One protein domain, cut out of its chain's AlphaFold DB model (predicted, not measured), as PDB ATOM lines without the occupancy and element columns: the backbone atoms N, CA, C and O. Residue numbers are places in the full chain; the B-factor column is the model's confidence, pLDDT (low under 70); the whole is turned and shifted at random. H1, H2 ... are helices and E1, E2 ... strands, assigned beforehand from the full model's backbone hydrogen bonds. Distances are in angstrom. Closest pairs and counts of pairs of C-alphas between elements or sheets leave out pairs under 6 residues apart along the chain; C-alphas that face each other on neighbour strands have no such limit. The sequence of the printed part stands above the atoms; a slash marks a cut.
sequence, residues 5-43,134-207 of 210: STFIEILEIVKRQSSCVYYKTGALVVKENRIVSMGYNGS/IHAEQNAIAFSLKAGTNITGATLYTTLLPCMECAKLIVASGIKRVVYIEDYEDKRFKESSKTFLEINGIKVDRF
ATOM      1  N   SER A   5     256.859 207.525 237.462       96.38
ATOM      2  CA  SER A   5     257.094 208.425 238.599       96.38
ATOM      3  C   SER A   5     257.831 209.708 238.211       96.38
ATOM      4  O   SER A   5     257.441 210.787 238.649       96.38
ATOM      5  N   THR A   6     258.833 209.626 237.331       97.31
ATOM      6  CA  THR A   6     259.565 210.805 236.849       97.31
ATOM      7  C   THR A   6     258.654 211.747 236.067       97.31
ATOM      8  O   THR A   6     258.706 212.962 236.250       97.31
ATOM      9  N   PHE A   7     257.793 211.211 235.199       98.06
ATOM     10  CA  PHE A   7     256.857 212.042 234.442       98.06
ATOM     11  C   PHE A   7     255.796 212.664 235.352       98.06
ATOM     12  O   PHE A   7     255.457 213.829 235.161       98.06
ATOM     13  N   ILE A   8     255.333 211.943 236.375       96.88
ATOM     14  CA  ILE A   8     254.410 212.477 237.385       96.88
ATOM     15  C   ILE A   8     255.057 213.602 238.208       96.88
ATOM     16  O   ILE A   8     254.416 214.618 238.461       96.88
ATOM     17  N   GLU A   9     256.335 213.503 238.570       96.50
ATOM     18  CA  GLU A   9     257.039 214.602 239.250       96.50
ATOM     19  C   GLU A   9     257.162 215.855 238.372       96.50
ATOM     20  O   GLU A   9     256.966 216.975 238.845       96.50
ATOM     21  N   ILE A  10     257.427 215.686 237.075       97.81
ATOM     22  CA  ILE A  10     257.455 216.807 236.123       97.81
ATOM     23  C   ILE A  10     256.053 217.406 235.960       97.81
ATOM     24  O   ILE A  10     255.894 218.627 235.914       97.81
ATOM     25  N   LEU A  11     255.023 216.562 235.915       96.62
ATOM     26  CA  LEU A  11     253.625 216.969 235.820       96.62
ATOM     27  C   LEU A  11     253.209 217.875 236.991       96.62
ATOM     28  O   LEU A  11     252.532 218.883 236.781       96.62
ATOM     29  N   GLU A  12     253.675 217.567 238.204       94.75
ATOM     30  CA  GLU A  12     253.464 218.380 239.410       94.75
ATOM     31  C   GLU A  12     254.088 219.781 239.317       94.75
ATOM     32  O   GLU A  12     253.606 220.724 239.947       94.75
ATOM     33  N   ILE A  13     255.147 219.945 238.521       97.19
ATOM     34  CA  ILE A  13     255.740 221.255 238.228       97.19
ATOM     35  C   ILE A  13     254.907 221.974 237.161       97.19
ATOM     36  O   ILE A  13     254.580 223.150 237.331       97.19
ATOM     37  N   VAL A  14     254.523 221.271 236.091       97.44
ATOM     38  CA  VAL A  14     253.748 221.841 234.976       97.44
ATOM     39  C   VAL A  14     252.398 222.382 235.446       97.44
ATOM     40  O   VAL A  14     252.040 223.504 235.089       97.44
ATOM     41  N   LYS A  15     251.676 221.660 236.316       96.75
ATOM     42  CA  LYS A  15     250.357 222.104 236.799       96.75
ATOM     43  C   LYS A  15     250.396 223.430 237.570       96.75
ATOM     44  O   LYS A  15     249.384 224.119 237.655       96.75
ATOM     45  N   ARG A  16     251.559 223.835 238.104       96.50
ATOM     46  CA  ARG A  16     251.723 225.115 238.829       96.50
ATOM     47  C   ARG A  16     251.547 226.335 237.930       96.50
ATOM     48  O   ARG A  16     251.283 227.412 238.452       96.50
ATOM     49  N   GLN A  17     251.673 226.162 236.616       96.06
ATOM     50  CA  GLN A  17     251.462 227.225 235.633       96.06
ATOM     51  C   GLN A  17     249.974 227.495 235.362       96.06
ATOM     52  O   GLN A  17     249.647 228.478 234.706       96.06
ATOM     53  N   SER A  18     249.072 226.643 235.862       96.75
ATOM     54  CA  SER A  18     247.630 226.840 235.729       96.75
ATOM     55  C   SER A  18     247.155 228.108 236.438       96.75
ATOM     56  O   SER A  18     247.382 228.287 237.645       96.75
ATOM     57  N   SER A  19     246.431 228.936 235.687       94.38
ATOM     58  CA  SER A  19     245.701 230.113 236.168       94.38
ATOM     59  C   SER A  19     244.371 229.759 236.839       94.38
ATOM     60  O   SER A  19     243.677 230.641 237.337       94.38
ATOM     61  N   CYS A  20     243.961 228.488 236.824       95.44
ATOM     62  CA  CYS A  20     242.708 228.072 237.440       95.44
ATOM     63  C   CYS A  20     242.826 228.096 238.966       95.44
ATOM     64  O   CYS A  20     243.754 227.518 239.541       95.44
ATOM     65  N   VAL A  21     241.854 228.725 239.627       95.06
ATOM     66  CA  VAL A  21     241.798 228.797 241.097       95.06
ATOM     67  C   VAL A  21     241.080 227.604 241.736       95.06
ATOM     68  O   VAL A  21     241.216 227.394 242.936       95.06
ATOM     69  N   TYR A  22     240.353 226.800 240.949       93.25
ATOM     70  CA  TYR A  22     239.580 225.652 241.449       93.25
ATOM     71  C   TYR A  22     240.295 224.316 241.228       93.25
ATOM     72  O   TYR A  22     240.393 223.508 242.148       93.25
ATOM     73  N   TYR A  23     240.833 224.088 240.024       92.31
ATOM     74  CA  TYR A  23     241.528 222.851 239.665       92.31
ATOM     75  C   TYR A  23     242.803 223.164 238.886       92.31
ATOM     76  O   TYR A  23     242.745 223.506 237.709       92.31
ATOM     77  N   LYS A  24     243.971 223.013 239.517       96.00
ATOM     78  CA  LYS A  24     245.262 223.156 238.828       96.00
ATOM     79  C   LYS A  24     245.666 221.826 238.208       96.00
ATOM     80  O   LYS A  24     246.111 220.926 238.920       96.00
ATOM     81  N   THR A  25     245.523 221.704 236.892       97.38
ATOM     82  CA  THR A  25     245.825 220.471 236.160       97.38
ATOM     83  C   THR A  25     246.994 220.655 235.202       97.38
ATOM     84  O   THR A  25     247.249 221.741 234.675       97.38
ATOM     85  N   GLY A  26     247.740 219.574 235.003       98.25
ATOM     86  CA  GLY A  26     248.811 219.465 234.023       98.25
ATOM     87  C   GLY A  26     248.616 218.227 233.155       98.25
ATOM     88  O   GLY A  26     247.932 217.284 233.555       98.25
ATOM     89  N   ALA A  27     249.248 218.228 231.984       98.69
ATOM     90  CA  ALA A  27     249.350 217.087 231.092       98.69
ATOM     91  C   ALA A  27     250.720 217.045 230.399       98.69
ATOM     92  O   ALA A  27     251.290 218.078 230.042       98.69
ATOM     93  N   LEU A  28     251.233 215.838 230.169       98.75
ATOM     94  CA  LEU A  28     252.444 215.567 229.398       98.75
ATOM     95  C   LEU A  28     252.135 214.524 228.330       98.75
ATOM     96  O   LEU A  28     251.539 213.491 228.629       98.75
ATOM     97  N   VAL A  29     252.599 214.754 227.104       98.75
ATOM     98  CA  VAL A  29     252.626 213.726 226.059       98.75
ATOM     99  C   VAL A  29     254.047 213.198 225.962       98.75
ATOM    100  O   VAL A  29     254.987 213.958 225.718       98.75
ATOM    101  N   VAL A  30     254.203 211.890 226.142       98.69
ATOM    102  CA  VAL A  30     255.492 211.200 226.144       98.69
ATOM    103  C   VAL A  30     255.512 210.153 225.043       98.69
ATOM    104  O   VAL A  30     254.647 209.278 224.977       98.69
ATOM    105  N   LYS A  31     256.537 210.203 224.196       98.12
ATOM    106  CA  LYS A  31     256.768 209.233 223.126       98.12
ATOM    107  C   LYS A  31     258.226 208.813 223.131       98.12
ATOM    108  O   LYS A  31     259.103 209.648 223.318       98.12
ATOM    109  N   GLU A  32     258.477 207.511 222.987       96.62
ATOM    110  CA  GLU A  32     259.838 206.946 223.007       96.62
ATOM    111  C   GLU A  32     260.656 207.417 224.223       96.62
ATOM    112  O   GLU A  32     261.827 207.781 224.116       96.62
ATOM    113  N   ASN A  33     260.013 207.438 225.396       96.81
ATOM    114  CA  ASN A  33     260.620 207.863 226.656       96.81
ATOM    115  C   ASN A  33     261.110 209.332 226.676       96.81
ATOM    116  O   ASN A  33     261.995 209.692 227.455       96.81
ATOM    117  N   ARG A  34     260.542 210.195 225.823       97.38
ATOM    118  CA  ARG A  34     260.813 211.637 225.766       97.38
ATOM    119  C   ARG A  34     259.512 212.423 225.852       97.38
ATOM    120  O   ARG A  34     258.517 212.042 225.240       97.38
ATOM    121  N   ILE A  35     259.525 213.531 226.590       98.25
ATOM    122  CA  ILE A  35     258.411 214.485 226.588       98.25
ATOM    123  C   ILE A  35     258.420 215.194 225.238       98.25
ATOM    124  O   ILE A  35     259.417 215.810 224.865       98.25
ATOM    125  N   VAL A  36     257.315 215.087 224.512       98.12
ATOM    126  CA  VAL A  36     257.147 215.686 223.182       98.12
ATOM    127  C   VAL A  36     256.135 216.829 223.178       98.12
ATOM    128  O   VAL A  36     256.099 217.619 222.238       98.12
ATOM    129  N   SER A  37     255.319 216.930 224.228       98.50
ATOM    130  CA  SER A  37     254.420 218.055 224.462       98.50
ATOM    131  C   SER A  37     254.038 218.148 225.937       98.50
ATOM    132  O   SER A  37     254.121 217.162 226.674       98.50
ATOM    133  N   MET A  38     253.594 219.326 226.358       98.00
ATOM    134  CA  MET A  38     253.070 219.583 227.694       98.00
ATOM    135  C   MET A  38     251.929 220.595 227.634       98.00
ATOM    136  O   MET A  38     251.837 221.385 226.696       98.00
ATOM    137  N   GLY A  39     251.078 220.580 228.651       97.88
ATOM    138  CA  GLY A  39     249.981 221.522 228.802       97.88
ATOM    139  C   GLY A  39     249.567 221.662 230.258       97.88
ATOM    140  O   GLY A  39     249.806 220.782 231.079       97.88
ATOM    141  N   TYR A  40     248.941 222.784 230.571       98.06
ATOM    142  CA  TYR A  40     248.236 223.046 231.823       98.06
ATOM    143  C   TYR A  40     246.908 223.712 231.469       98.06
ATOM    144  O   TYR A  40     246.756 224.208 230.348       98.06
ATOM    145  N   ASN A  41     245.927 223.683 232.365       97.25
ATOM    146  CA  ASN A  41     244.651 224.327 232.077       97.25
ATOM    147  C   ASN A  41     244.724 225.853 232.221       97.25
ATOM    148  O   ASN A  41     245.381 226.373 233.124       97.25
ATOM    149  N   GLY A  42     244.046 226.554 231.316       96.25
ATOM    150  CA  GLY A  42     244.016 228.014 231.251       96.25
ATOM    151  C   GLY A  42     243.299 228.504 229.995       96.25
ATOM    152  O   GLY A  42     243.033 227.726 229.075       96.25
ATOM    153  N   SER A  43     242.961 229.791 229.950       93.25
ATOM    154  CA  SER A  43     242.296 230.381 228.781       93.25
ATOM    155  C   SER A  43     243.292 230.631 227.639       93.25
ATOM    156  O   SER A  43     244.493 230.768 227.900       93.25
ATOM    157  N   ILE A 134     240.764 226.083 228.540       96.75
ATOM    158  CA  ILE A 134     241.171 224.878 227.828       96.75
ATOM    159  C   ILE A 134     241.793 223.934 228.856       96.75
ATOM    160  O   ILE A 134     242.597 224.356 229.688       96.75
ATOM    161  N   HIS A 135     241.429 222.655 228.807       97.38
ATOM    162  CA  HIS A 135     241.966 221.642 229.711       97.38
ATOM    163  C   HIS A 135     243.442 221.335 229.409       97.38
ATOM    164  O   HIS A 135     243.923 221.525 228.289       97.38
ATOM    165  N   ALA A 136     244.174 220.816 230.395       98.25
ATOM    166  CA  ALA A 136     245.600 220.539 230.242       98.25
ATOM    167  C   ALA A 136     245.890 219.544 229.104       98.25
ATOM    168  O   ALA A 136     246.809 219.761 228.312       98.25
ATOM    169  N   GLU A 137     245.076 218.495 228.972       98.69
ATOM    170  CA  GLU A 137     245.177 217.475 227.925       98.69
ATOM    171  C   GLU A 137     244.935 218.073 226.540       98.69
ATOM    172  O   GLU A 137     245.683 217.799 225.600       98.69
ATOM    173  N   GLN A 138     243.923 218.939 226.426       98.25
ATOM    174  CA  GLN A 138     243.622 219.673 225.199       98.25
ATOM    175  C   GLN A 138     244.800 220.553 224.792       98.25
ATOM    176  O   GLN A 138     245.218 220.500 223.638       98.25
ATOM    177  N   ASN A 139     245.372 221.310 225.731       97.94
ATOM    178  CA  ASN A 139     246.533 222.155 225.463       97.94
ATOM    179  C   ASN A 139     247.758 221.333 225.040       97.94
ATOM    180  O   ASN A 139     248.414 221.680 224.057       97.94
ATOM    181  N   ALA A 140     248.037 220.214 225.715       98.44
ATOM    182  CA  ALA A 140     249.158 219.344 225.368       98.44
ATOM    183  C   ALA A 140     248.993 218.721 223.967       98.44
ATOM    184  O   ALA A 140     249.939 218.709 223.174       98.44
ATOM    185  N   ILE A 141     247.792 218.249 223.621       98.50
ATOM    186  CA  ILE A 141     247.497 217.710 222.286       98.50
ATOM    187  C   ILE A 141     247.564 218.827 221.236       98.50
ATOM    188  O   ILE A 141     248.277 218.687 220.242       98.50
ATOM    189  N   ALA A 142     246.901 219.963 221.458       97.50
ATOM    190  CA  ALA A 142     246.868 221.078 220.513       97.50
ATOM    191  C   ALA A 142     248.268 221.637 220.219       97.50
ATOM    192  O   ALA A 142     248.599 221.887 219.059       97.50
ATOM    193  N   PHE A 143     249.119 221.781 221.242       97.44
ATOM    194  CA  PHE A 143     250.497 222.226 221.045       97.44
ATOM    195  C   PHE A 143     251.307 221.229 220.214       97.44
ATOM    196  O   PHE A 143     252.042 221.642 219.319       97.44
ATOM    197  N   SER A 144     251.125 219.923 220.439       97.25
ATOM    198  CA  SER A 144     251.814 218.899 219.645       97.25
ATOM    199  C   SER A 144     251.447 218.971 218.159       97.25
ATOM    200  O   SER A 144     252.330 218.894 217.307       97.25
ATOM    201  N   LEU A 145     250.169 219.219 217.848       94.06
ATOM    202  CA  LEU A 145     249.687 219.397 216.478       94.06
ATOM    203  C   LEU A 145     250.246 220.678 215.855       94.06
ATOM    204  O   LEU A 145     250.754 220.647 214.737       94.06
ATOM    205  N   LYS A 146     250.215 221.793 216.598       95.56
ATOM    206  CA  LYS A 146     250.798 223.071 216.165       95.56
ATOM    207  C   LYS A 146     252.293 222.943 215.854       95.56
ATOM    208  O   LYS A 146     252.775 223.595 214.934       95.56
ATOM    209  N   ALA A 147     253.013 222.117 216.612       96.06
ATOM    210  CA  ALA A 147     254.438 221.855 216.421       96.06
ATOM    211  C   ALA A 147     254.743 220.821 215.316       96.06
ATOM    212  O   ALA A 147     255.908 220.627 214.982       96.06
ATOM    213  N   GLY A 148     253.730 220.156 214.746       95.62
ATOM    214  CA  GLY A 148     253.923 219.090 213.756       95.62
ATOM    215  C   GLY A 148     254.450 217.778 214.352       95.62
ATOM    216  O   GLY A 148     255.021 216.952 213.640       95.62
ATOM    217  N   THR A 149     254.278 217.571 215.657       96.19
ATOM    218  CA  THR A 149     254.810 216.408 216.366       96.19
ATOM    219  C   THR A 149     253.872 215.211 216.252       96.19
ATOM    220  O   THR A 149     252.707 215.272 216.640       96.19
ATOM    221  N   ASN A 150     254.383 214.072 215.777       97.00
ATOM    222  CA  ASN A 150     253.607 212.835 215.727       97.00
ATOM    223  C   ASN A 150     253.446 212.230 217.133       97.00
ATOM    224  O   ASN A 150     254.369 211.591 217.645       97.00
ATOM    225  N   ILE A 151     252.248 212.347 217.703       98.12
ATOM    226  CA  ILE A 151     251.884 211.793 219.017       98.12
ATOM    227  C   ILE A 151     251.130 210.455 218.954       98.12
ATOM    228  O   ILE A 151     250.750 209.909 219.988       98.12
ATOM    229  N   THR A 152     250.960 209.865 217.769       98.50
ATOM    230  CA  THR A 152     250.378 208.524 217.641       98.50
ATOM    231  C   THR A 152     251.259 207.495 218.351       98.50
ATOM    232  O   THR A 152     252.484 207.491 218.183       98.50
ATOM    233  N   GLY A 153     250.635 206.631 219.155       98.56
ATOM    234  CA  GLY A 153     251.299 205.634 219.995       98.56
ATOM    235  C   GLY A 153     251.869 206.177 221.310       98.56
ATOM    236  O   GLY A 153     252.473 205.409 222.054       98.56
ATOM    237  N   ALA A 154     251.713 207.471 221.604       98.69
ATOM    238  CA  ALA A 154     252.253 208.079 222.818       98.69
ATOM    239  C   ALA A 154     251.494 207.664 224.093       98.69
ATOM    240  O   ALA A 154     250.378 207.131 224.042       98.69
ATOM    241  N   THR A 155     252.107 207.973 225.236       98.88
ATOM    242  CA  THR A 155     251.491 207.952 226.567       98.88
ATOM    243  C   THR A 155     251.170 209.381 226.997       98.88
ATOM    244  O   THR A 155     252.026 210.261 226.896       98.88
ATOM    245  N   LEU A 156     249.961 209.614 227.500       98.81
ATOM    246  CA  LEU A 156     249.558 210.861 228.143       98.81
ATOM    247  C   LEU A 156     249.601 210.696 229.664       98.81
ATOM    248  O   LEU A 156     248.938 209.814 230.200       98.81
ATOM    249  N   TYR A 157     250.332 211.560 230.357       98.81
ATOM    250  CA  TYR A 157     250.273 211.690 231.814       98.81
ATOM    251  C   TYR A 157     249.422 212.913 232.148       98.81
ATOM    252  O   TYR A 157     249.626 213.953 231.528       98.81
ATOM    253  N   THR A 158     248.486 212.818 233.088       98.62
ATOM    254  CA  THR A 158     247.580 213.921 233.459       98.62
ATOM    255  C   THR A 158     247.277 213.924 234.958       98.62
ATOM    256  O   THR A 158     247.404 212.902 235.628       98.62
ATOM    257  N   THR A 159     246.946 215.084 235.526       97.50
ATOM    258  CA  THR A 159     246.673 215.198 236.970       97.50
ATOM    259  C   THR A 159     245.385 214.467 237.340       97.50
ATOM    260  O   THR A 159     245.372 213.653 238.260       97.50
ATOM    261  N   LEU A 160     244.318 214.734 236.591       96.56
ATOM    262  CA  LEU A 160     242.991 214.172 236.813       96.56
ATOM    263  C   LEU A 160     242.674 213.141 235.733       96.56
ATOM    264  O   LEU A 160     243.167 213.257 234.611       96.56
ATOM    265  N   LEU A 161     241.811 212.171 236.034       97.31
ATOM    266  CA  LEU A 161     241.189 211.355 234.992       97.31
ATOM    267  C   LEU A 161     240.571 212.291 233.924       97.31
ATOM    268  O   LEU A 161     239.780 213.165 234.289       97.31
ATOM    269  N   PRO A 162     240.895 212.137 232.623       97.56
ATOM    270  CA  PRO A 162     240.413 213.064 231.606       97.56
ATOM    271  C   PRO A 162     238.891 213.165 231.579       97.56
ATOM    272  O   PRO A 162     238.198 212.152 231.672       97.56
ATOM    273  N   CYS A 163     238.355 214.369 231.382       95.62
ATOM    274  CA  CYS A 163     236.923 214.543 231.127       95.62
ATOM    275  C   CYS A 163     236.516 213.874 229.798       95.62
ATOM    276  O   CYS A 163     237.374 213.515 228.983       95.62
ATOM    277  N   MET A 164     235.213 213.739 229.530       96.44
ATOM    278  CA  MET A 164     234.743 213.030 228.331       96.44
ATOM    279  C   MET A 164     235.218 213.695 227.025       96.44
ATOM    280  O   MET A 164     235.587 213.016 226.068       96.44
ATOM    281  N   GLU A 165     235.286 215.028 226.988       95.31
ATOM    282  CA  GLU A 165     235.782 215.763 225.816       95.31
ATOM    283  C   GLU A 165     237.285 215.559 225.585       95.31
ATOM    284  O   GLU A 165     237.725 215.376 224.449       95.31
ATOM    285  N   CYS A 166     238.084 215.515 226.654       97.69
ATOM    286  CA  CYS A 166     239.507 215.196 226.549       97.69
ATOM    287  C   CYS A 166     239.714 213.741 226.117       97.69
ATOM    288  O   CYS A 166     240.566 213.470 225.275       97.69
ATOM    289  N   ALA A 167     238.901 212.813 226.625       98.12
ATOM    290  CA  ALA A 167     238.967 211.402 226.264       98.12
ATOM    291  C   ALA A 167     238.740 211.169 224.759       98.12
ATOM    292  O   ALA A 167     239.507 210.440 224.127       98.12
ATOM    293  N   LYS A 168     237.757 211.849 224.153       97.81
ATOM    294  CA  LYS A 168     237.525 211.815 222.696       97.81
ATOM    295  C   LYS A 168     238.751 212.281 221.908       97.81
ATOM    296  O   LYS A 168     239.139 211.637 220.934       97.81
ATOM    297  N   LEU A 169     239.387 213.372 222.340       98.44
ATOM    298  CA  LEU A 169     240.590 213.905 221.692       98.44
ATOM    299  C   LEU A 169     241.800 212.983 221.860       98.44
ATOM    300  O   LEU A 169     242.564 212.805 220.914       98.44
ATOM    301  N   ILE A 170     241.953 212.354 223.026       98.69
ATOM    302  CA  ILE A 170     242.993 211.349 223.281       98.69
ATOM    303  C   ILE A 170     242.862 210.202 222.273       98.69
ATOM    304  O   ILE A 170     243.838 209.895 221.587       98.69
ATOM    305  N   VAL A 171     241.659 209.643 222.106       98.69
ATOM    306  CA  VAL A 171     241.392 208.586 221.114       98.69
ATOM    307  C   VAL A 171     241.704 209.071 219.695       98.69
ATOM    308  O   VAL A 171     242.469 208.423 218.980       98.69
ATOM    309  N   ALA A 172     241.175 210.233 219.300       98.31
ATOM    310  CA  ALA A 172     241.351 210.779 217.953       98.31
ATOM    311  C   ALA A 172     242.816 211.110 217.612       98.31
ATOM    312  O   ALA A 172     243.231 210.980 216.464       98.31
ATOM    313  N   SER A 173     243.618 211.505 218.604       98.00
ATOM    314  CA  SER A 173     245.044 211.813 218.431       98.00
ATOM    315  C   SER A 173     245.938 210.575 218.265       98.00
ATOM    316  O   SER A 173     247.115 210.683 217.910       98.00
ATOM    317  N   GLY A 174     245.396 209.381 218.521       98.31
ATOM    318  CA  GLY A 174     246.123 208.121 218.421       98.31
ATOM    319  C   GLY A 174     247.048 207.825 219.602       98.31
ATOM    320  O   GLY A 174     247.870 206.915 219.491       98.31
ATOM    321  N   ILE A 175     246.931 208.551 220.720       98.75
ATOM    322  CA  ILE A 175     247.532 208.175 222.013       98.75
ATOM    323  C   ILE A 175     247.045 206.768 222.390       98.75
ATOM    324  O   ILE A 175     245.935 206.389 222.026       98.75
ATOM    325  N   LYS A 176     247.876 205.962 223.068       98.75
ATOM    326  CA  LYS A 176     247.561 204.553 223.402       98.75
ATOM    327  C   LYS A 176     247.576 204.226 224.887       98.75
ATOM    328  O   LYS A 176     247.105 203.159 225.281       98.75
ATOM    329  N   ARG A 177     248.066 205.143 225.714       98.75
ATOM    330  CA  ARG A 177     248.089 204.980 227.165       98.75
ATOM    331  C   ARG A 177     247.813 206.307 227.855       98.75
ATOM    332  O   ARG A 177     248.330 207.333 227.427       98.75
ATOM    333  N   VAL A 178     247.035 206.268 228.927       98.81
ATOM    334  CA  VAL A 178     246.785 207.382 229.840       98.81
ATOM    335  C   VAL A 178     247.219 206.960 231.239       98.81
ATOM    336  O   VAL A 178     246.863 205.876 231.694       98.81
ATOM    337  N   VAL A 179     247.976 207.818 231.914       98.62
ATOM    338  CA  VAL A 179     248.365 207.670 233.318       98.62
ATOM    339  C   VAL A 179     247.853 208.891 234.078       98.62
ATOM    340  O   VAL A 179     248.165 210.017 233.691       98.62
ATOM    341  N   TYR A 180     247.061 208.693 235.130       98.12
ATOM    342  CA  TYR A 180     246.456 209.788 235.904       98.12
ATOM    343  C   TYR A 180     246.662 209.630 237.414       98.12
ATOM    344  O   TYR A 180     246.909 208.520 237.873       98.12
ATOM    345  N   ILE A 181     246.573 210.716 238.191       96.88
ATOM    346  CA  ILE A 181     246.809 210.690 239.650       96.88
ATOM    347  C   ILE A 181     245.485 210.570 240.420       96.88
ATOM    348  O   ILE A 181     245.301 209.670 241.246       96.88
ATOM    349  N   GLU A 182     244.548 211.473 240.140       95.31
ATOM    350  CA  GLU A 182     243.299 211.619 240.893       95.31
ATOM    351  C   GLU A 182     242.075 211.324 240.021       95.31
ATOM    352  O   GLU A 182     242.039 211.655 238.833       95.31
ATOM    353  N   ASP A 183     241.055 210.706 240.614       94.31
ATOM    354  CA  ASP A 183     239.783 210.496 239.927       94.31
ATOM    355  C   ASP A 183     239.072 211.834 239.682       94.31
ATOM    356  O   ASP A 183     239.143 212.762 240.488       94.31
ATOM    357  N   TYR A 184     238.341 211.914 238.575       89.75
ATOM    358  CA  TYR A 184     237.487 213.046 238.247       89.75
ATOM    359  C   TYR A 184     236.190 212.547 237.618       89.75
ATOM    360  O   TYR A 184     236.201 211.668 236.755       89.75
ATOM    361  N   GLU A 185     235.069 213.118 238.055       86.06
ATOM    362  CA  GLU A 185     233.740 212.777 237.559       86.06
ATOM    363  C   GLU A 185     233.191 213.914 236.692       86.06
ATOM    364  O   GLU A 185     232.901 215.017 237.168       86.06
ATOM    365  N   ASP A 186     233.011 213.630 235.404       82.44
ATOM    366  CA  ASP A 186     232.379 214.559 234.476       82.44
ATOM    367  C   ASP A 186     230.853 214.461 234.573       82.44
ATOM    368  O   ASP A 186     230.209 213.701 233.852       82.44
ATOM    369  N   LYS A 187     230.263 215.283 235.444       84.00
ATOM    370  CA  LYS A 187     228.815 215.302 235.729       84.00
ATOM    371  C   LYS A 187     227.921 215.598 234.518       84.00
ATOM    372  O   LYS A 187     226.701 215.482 234.618       84.00
ATOM    373  N   ARG A 188     228.490 216.018 233.382       82.88
ATOM    374  CA  ARG A 188     227.740 216.243 232.133       82.88
ATOM    375  C   ARG A 188     227.344 214.928 231.463       82.88
ATOM    376  O   ARG A 188     226.413 214.920 230.662       82.88
ATOM    377  N   PHE A 189     228.029 213.833 231.793       82.69
ATOM    378  CA  PHE A 189     227.816 212.510 231.220       82.69
ATOM    379  C   PHE A 189     227.527 211.495 232.330       82.69
ATOM    380  O   PHE A 189     228.021 211.612 233.444       82.69
ATOM    381  N   LYS A 190     226.717 210.475 232.026       79.31
ATOM    382  CA  LYS A 190     226.418 209.366 232.956       79.31
ATOM    383  C   LYS A 190     227.389 208.187 232.810       79.31
ATOM    384  O   LYS A 190     227.140 207.111 233.342       79.31
ATOM    385  N   GLU A 191     228.463 208.378 232.052       83.62
ATOM    386  CA  GLU A 191     229.416 207.344 231.660       83.62
ATOM    387  C   GLU A 191     230.826 207.759 232.077       83.62
ATOM    388  O   GLU A 191     231.196 208.932 231.984       83.62
ATOM    389  N   SER A 192     231.631 206.791 232.515       90.81
ATOM    390  CA  SER A 192     233.021 207.045 232.884       90.81
ATOM    391  C   SER A 192     233.885 207.236 231.638       90.81
ATOM    392  O   SER A 192     233.909 206.387 230.742       90.81
ATOM    393  N   SER A 193     234.668 208.316 231.607       95.94
ATOM    394  CA  SER A 193     235.681 208.539 230.570       95.94
ATOM    395  C   SER A 193     236.746 207.441 230.552       95.94
ATOM    396  O   SER A 193     237.271 207.123 229.487       95.94
ATOM    397  N   LYS A 194     237.022 206.801 231.699       96.75
ATOM    398  CA  LYS A 194     237.897 205.626 231.782       96.75
ATOM    399  C   LYS A 194     237.362 204.483 230.922       96.75
ATOM    400  O   LYS A 194     238.088 203.981 230.073       96.75
ATOM    401  N   THR A 195     236.085 204.135 231.088       95.62
ATOM    402  CA  THR A 195     235.437 203.095 230.278       95.62
ATOM    403  C   THR A 195     235.475 203.458 228.797       95.62
ATOM    404  O   THR A 195     235.840 202.620 227.980       95.62
ATOM    405  N   PHE A 196     235.174 204.714 228.443       96.94
ATOM    406  CA  PHE A 196     235.255 205.184 227.057       96.94
ATOM    407  C   PHE A 196     236.662 205.016 226.454       96.94
ATOM    408  O   PHE A 196     236.801 204.578 225.312       96.94
ATOM    409  N   LEU A 197     237.714 205.343 227.206       98.38
ATOM    410  CA  LEU A 197     239.099 205.158 226.771       98.38
ATOM    411  C   LEU A 197     239.424 203.668 226.569       98.38
ATOM    412  O   LEU A 197     239.953 203.287 225.524       98.38
ATOM    413  N   GLU A 198     239.062 202.819 227.529       98.12
ATOM    414  CA  GLU A 198     239.360 201.382 227.507       98.12
ATOM    415  C   GLU A 198     238.678 200.653 226.339       98.12
ATOM    416  O   GLU A 198     239.343 199.893 225.631       98.12
ATOM    417  N   ILE A 199     237.396 200.929 226.056       97.75
ATOM    418  CA  ILE A 199     236.691 200.311 224.912       97.75
ATOM    419  C   ILE A 199     237.277 200.728 223.556       97.75
ATOM    420  O   ILE A 199     237.136 200.004 222.574       97.75
ATOM    421  N   ASN A 200     237.969 201.872 223.498       98.44
ATOM    422  CA  ASN A 200     238.689 202.348 222.315       98.44
ATOM    423  C   ASN A 200     240.155 201.868 222.278       98.44
ATOM    424  O   ASN A 200     240.963 202.355 221.480       98.44
ATOM    425  N   GLY A 201     240.517 200.902 223.128       98.31
ATOM    426  CA  GLY A 201     241.838 200.278 223.146       98.31
ATOM    427  C   GLY A 201     242.934 201.160 223.744       98.31
ATOM    428  O   GLY A 201     244.105 200.997 223.389       98.31
ATOM    429  N   ILE A 202     242.576 202.109 224.612       98.75
ATOM    430  CA  ILE A 202     243.529 202.923 225.370       98.75
ATOM    431  C   ILE A 202     243.767 202.267 226.729       98.75
ATOM    432  O   ILE A 202     242.824 202.019 227.476       98.75
ATOM    433  N   LYS A 203     245.031 202.018 227.087       98.69
ATOM    434  CA  LYS A 203     245.379 201.561 228.440       98.69
ATOM    435  C   LYS A 203     245.245 202.723 229.424       98.69
ATOM    436  O   LYS A 203     245.848 203.766 229.188       98.69
ATOM    437  N   VAL A 204     244.512 202.552 230.524       98.50
ATOM    438  CA  VAL A 204     244.302 203.613 231.522       98.50
ATOM    439  C   VAL A 204     244.797 203.158 232.893       98.50
ATOM    440  O   VAL A 204     244.187 202.304 233.530       98.50
ATOM    441  N   ASP A 205     245.898 203.745 233.357       97.81
ATOM    442  CA  ASP A 205     246.518 203.422 234.641       97.81
ATOM    443  C   ASP A 205     246.320 204.579 235.633       97.81
ATOM    444  O   ASP A 205     246.598 205.737 235.314       97.81
ATOM    445  N   ARG A 206     245.882 204.274 236.859       97.56
ATOM    446  CA  ARG A 206     245.988 205.224 237.972       97.56
ATOM    447  C   ARG A 206     247.370 205.086 238.591       97.56
ATOM    448  O   ARG A 206     247.774 203.979 238.934       97.56
ATOM    449  N   PHE A 207     248.079 206.191 238.745       96.81
ATOM    450  CA  PHE A 207     249.354 206.234 239.433       96.81
ATOM    451  C   PHE A 207     249.132 206.337 240.943       96.81
ATOM    452  O   PHE A 207     248.505 207.280 241.428       96.81
TER     453      PHE A 207
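AT A GLANCE: This is residues 5 to 43 and 134 to 207 of the 210 residues of the protein "CMP/dCMP-type deaminase domain-containing protein" of candidate division WOR-3 bacterium (UniProt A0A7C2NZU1). A twisted five-stranded sheet lies between helices, with H1 over one face and, on the other, a row of H2, H3 and H4 in which H2 covers the E2 end, H4 lies towards E5 and H3 sits between them, only grazing the sheet. The printed part has 113 residues, with four named helices and five named strands in the order H1 E1 E2 H2 E3 H3 E4 H4 E5; the class is mixed, helices and strands. The sheet is mixed, in the order E2, E1, E3, E4, E5. The whole is compact and rounded, with a radius of gyration of the C-alphas of 12.6 A and spans of 34 by 33 by 27 A.

HOW THE PARTS SIT: Inner strand E1, residues 26 to 31, and edge strand E2, residues 34 to 40, form an antiparallel hairpin, with N 29 and O 37 2.9 A apart. E3, residues 155 to 160, is antiparallel to E1, with N 28 and O 157 at 2.8 A. E4, residues 177 to 182, is parallel to E3, with N 156 and O 177 at 2.8 A. E5, residues 203 to 206, the other edge strand, is parallel to E4, with N 178 and O 203 at 2.8 A. H1, residues 5 to 17, is on the sheet at a height of 7.5 A; its closest C-alphas to E1 are Lys 15 and Gly 26, 4.1 A. H2, residues 136 to 146, is on the opposite face at a height of 6.6 A, over E2; their closest C-alphas are Ala 136 and Tyr 40, 4.0 A. H3, residues 164 to 173, touches H2 at a shallow tilt of 28 degrees, the same way, with the C-alphas of Cys 166 and Gln 138 closest at 6.2 A. H4, residues 193 to 199, touches H3 at a steep tilt of 39 degrees, the same way, with the C-alphas of Ser 193 and Met 164 closest at 5.1 A. H2 and H4 are on one face and H1 on the other: three layers, helices on both faces of a sheet. E3, H3, E4 and E4, H4, E5 are strand-helix-strand units, parallel neighbour strands joined through a helix, with right-handed crossovers. Every O i to N i+4 pair is within hydrogen-bond range in H2, H3 and H4, and 7 of 9 in H1.

IN THESE COORDINATES: H1 begins at C-alpha 5, (257.094, 208.425, 238.599), and is 19.8 A long. E2 measures 18.0 A, E1 16.9 A and E4 16.0 A. E5 ends at C-alpha 206, (245.988, 205.224, 237.972).

THE WHOLE: The C-alphas farthest apart are those of Arg 34 and Lys 190, 35.2 A. Residues 44 to 133 are not printed; C-alphas 43 and 134 are 5.7 A apart across the cut. Of the links printed whole, none is long. The mean pLDDT of the printed part is 96.3, and no printed residue is under 70.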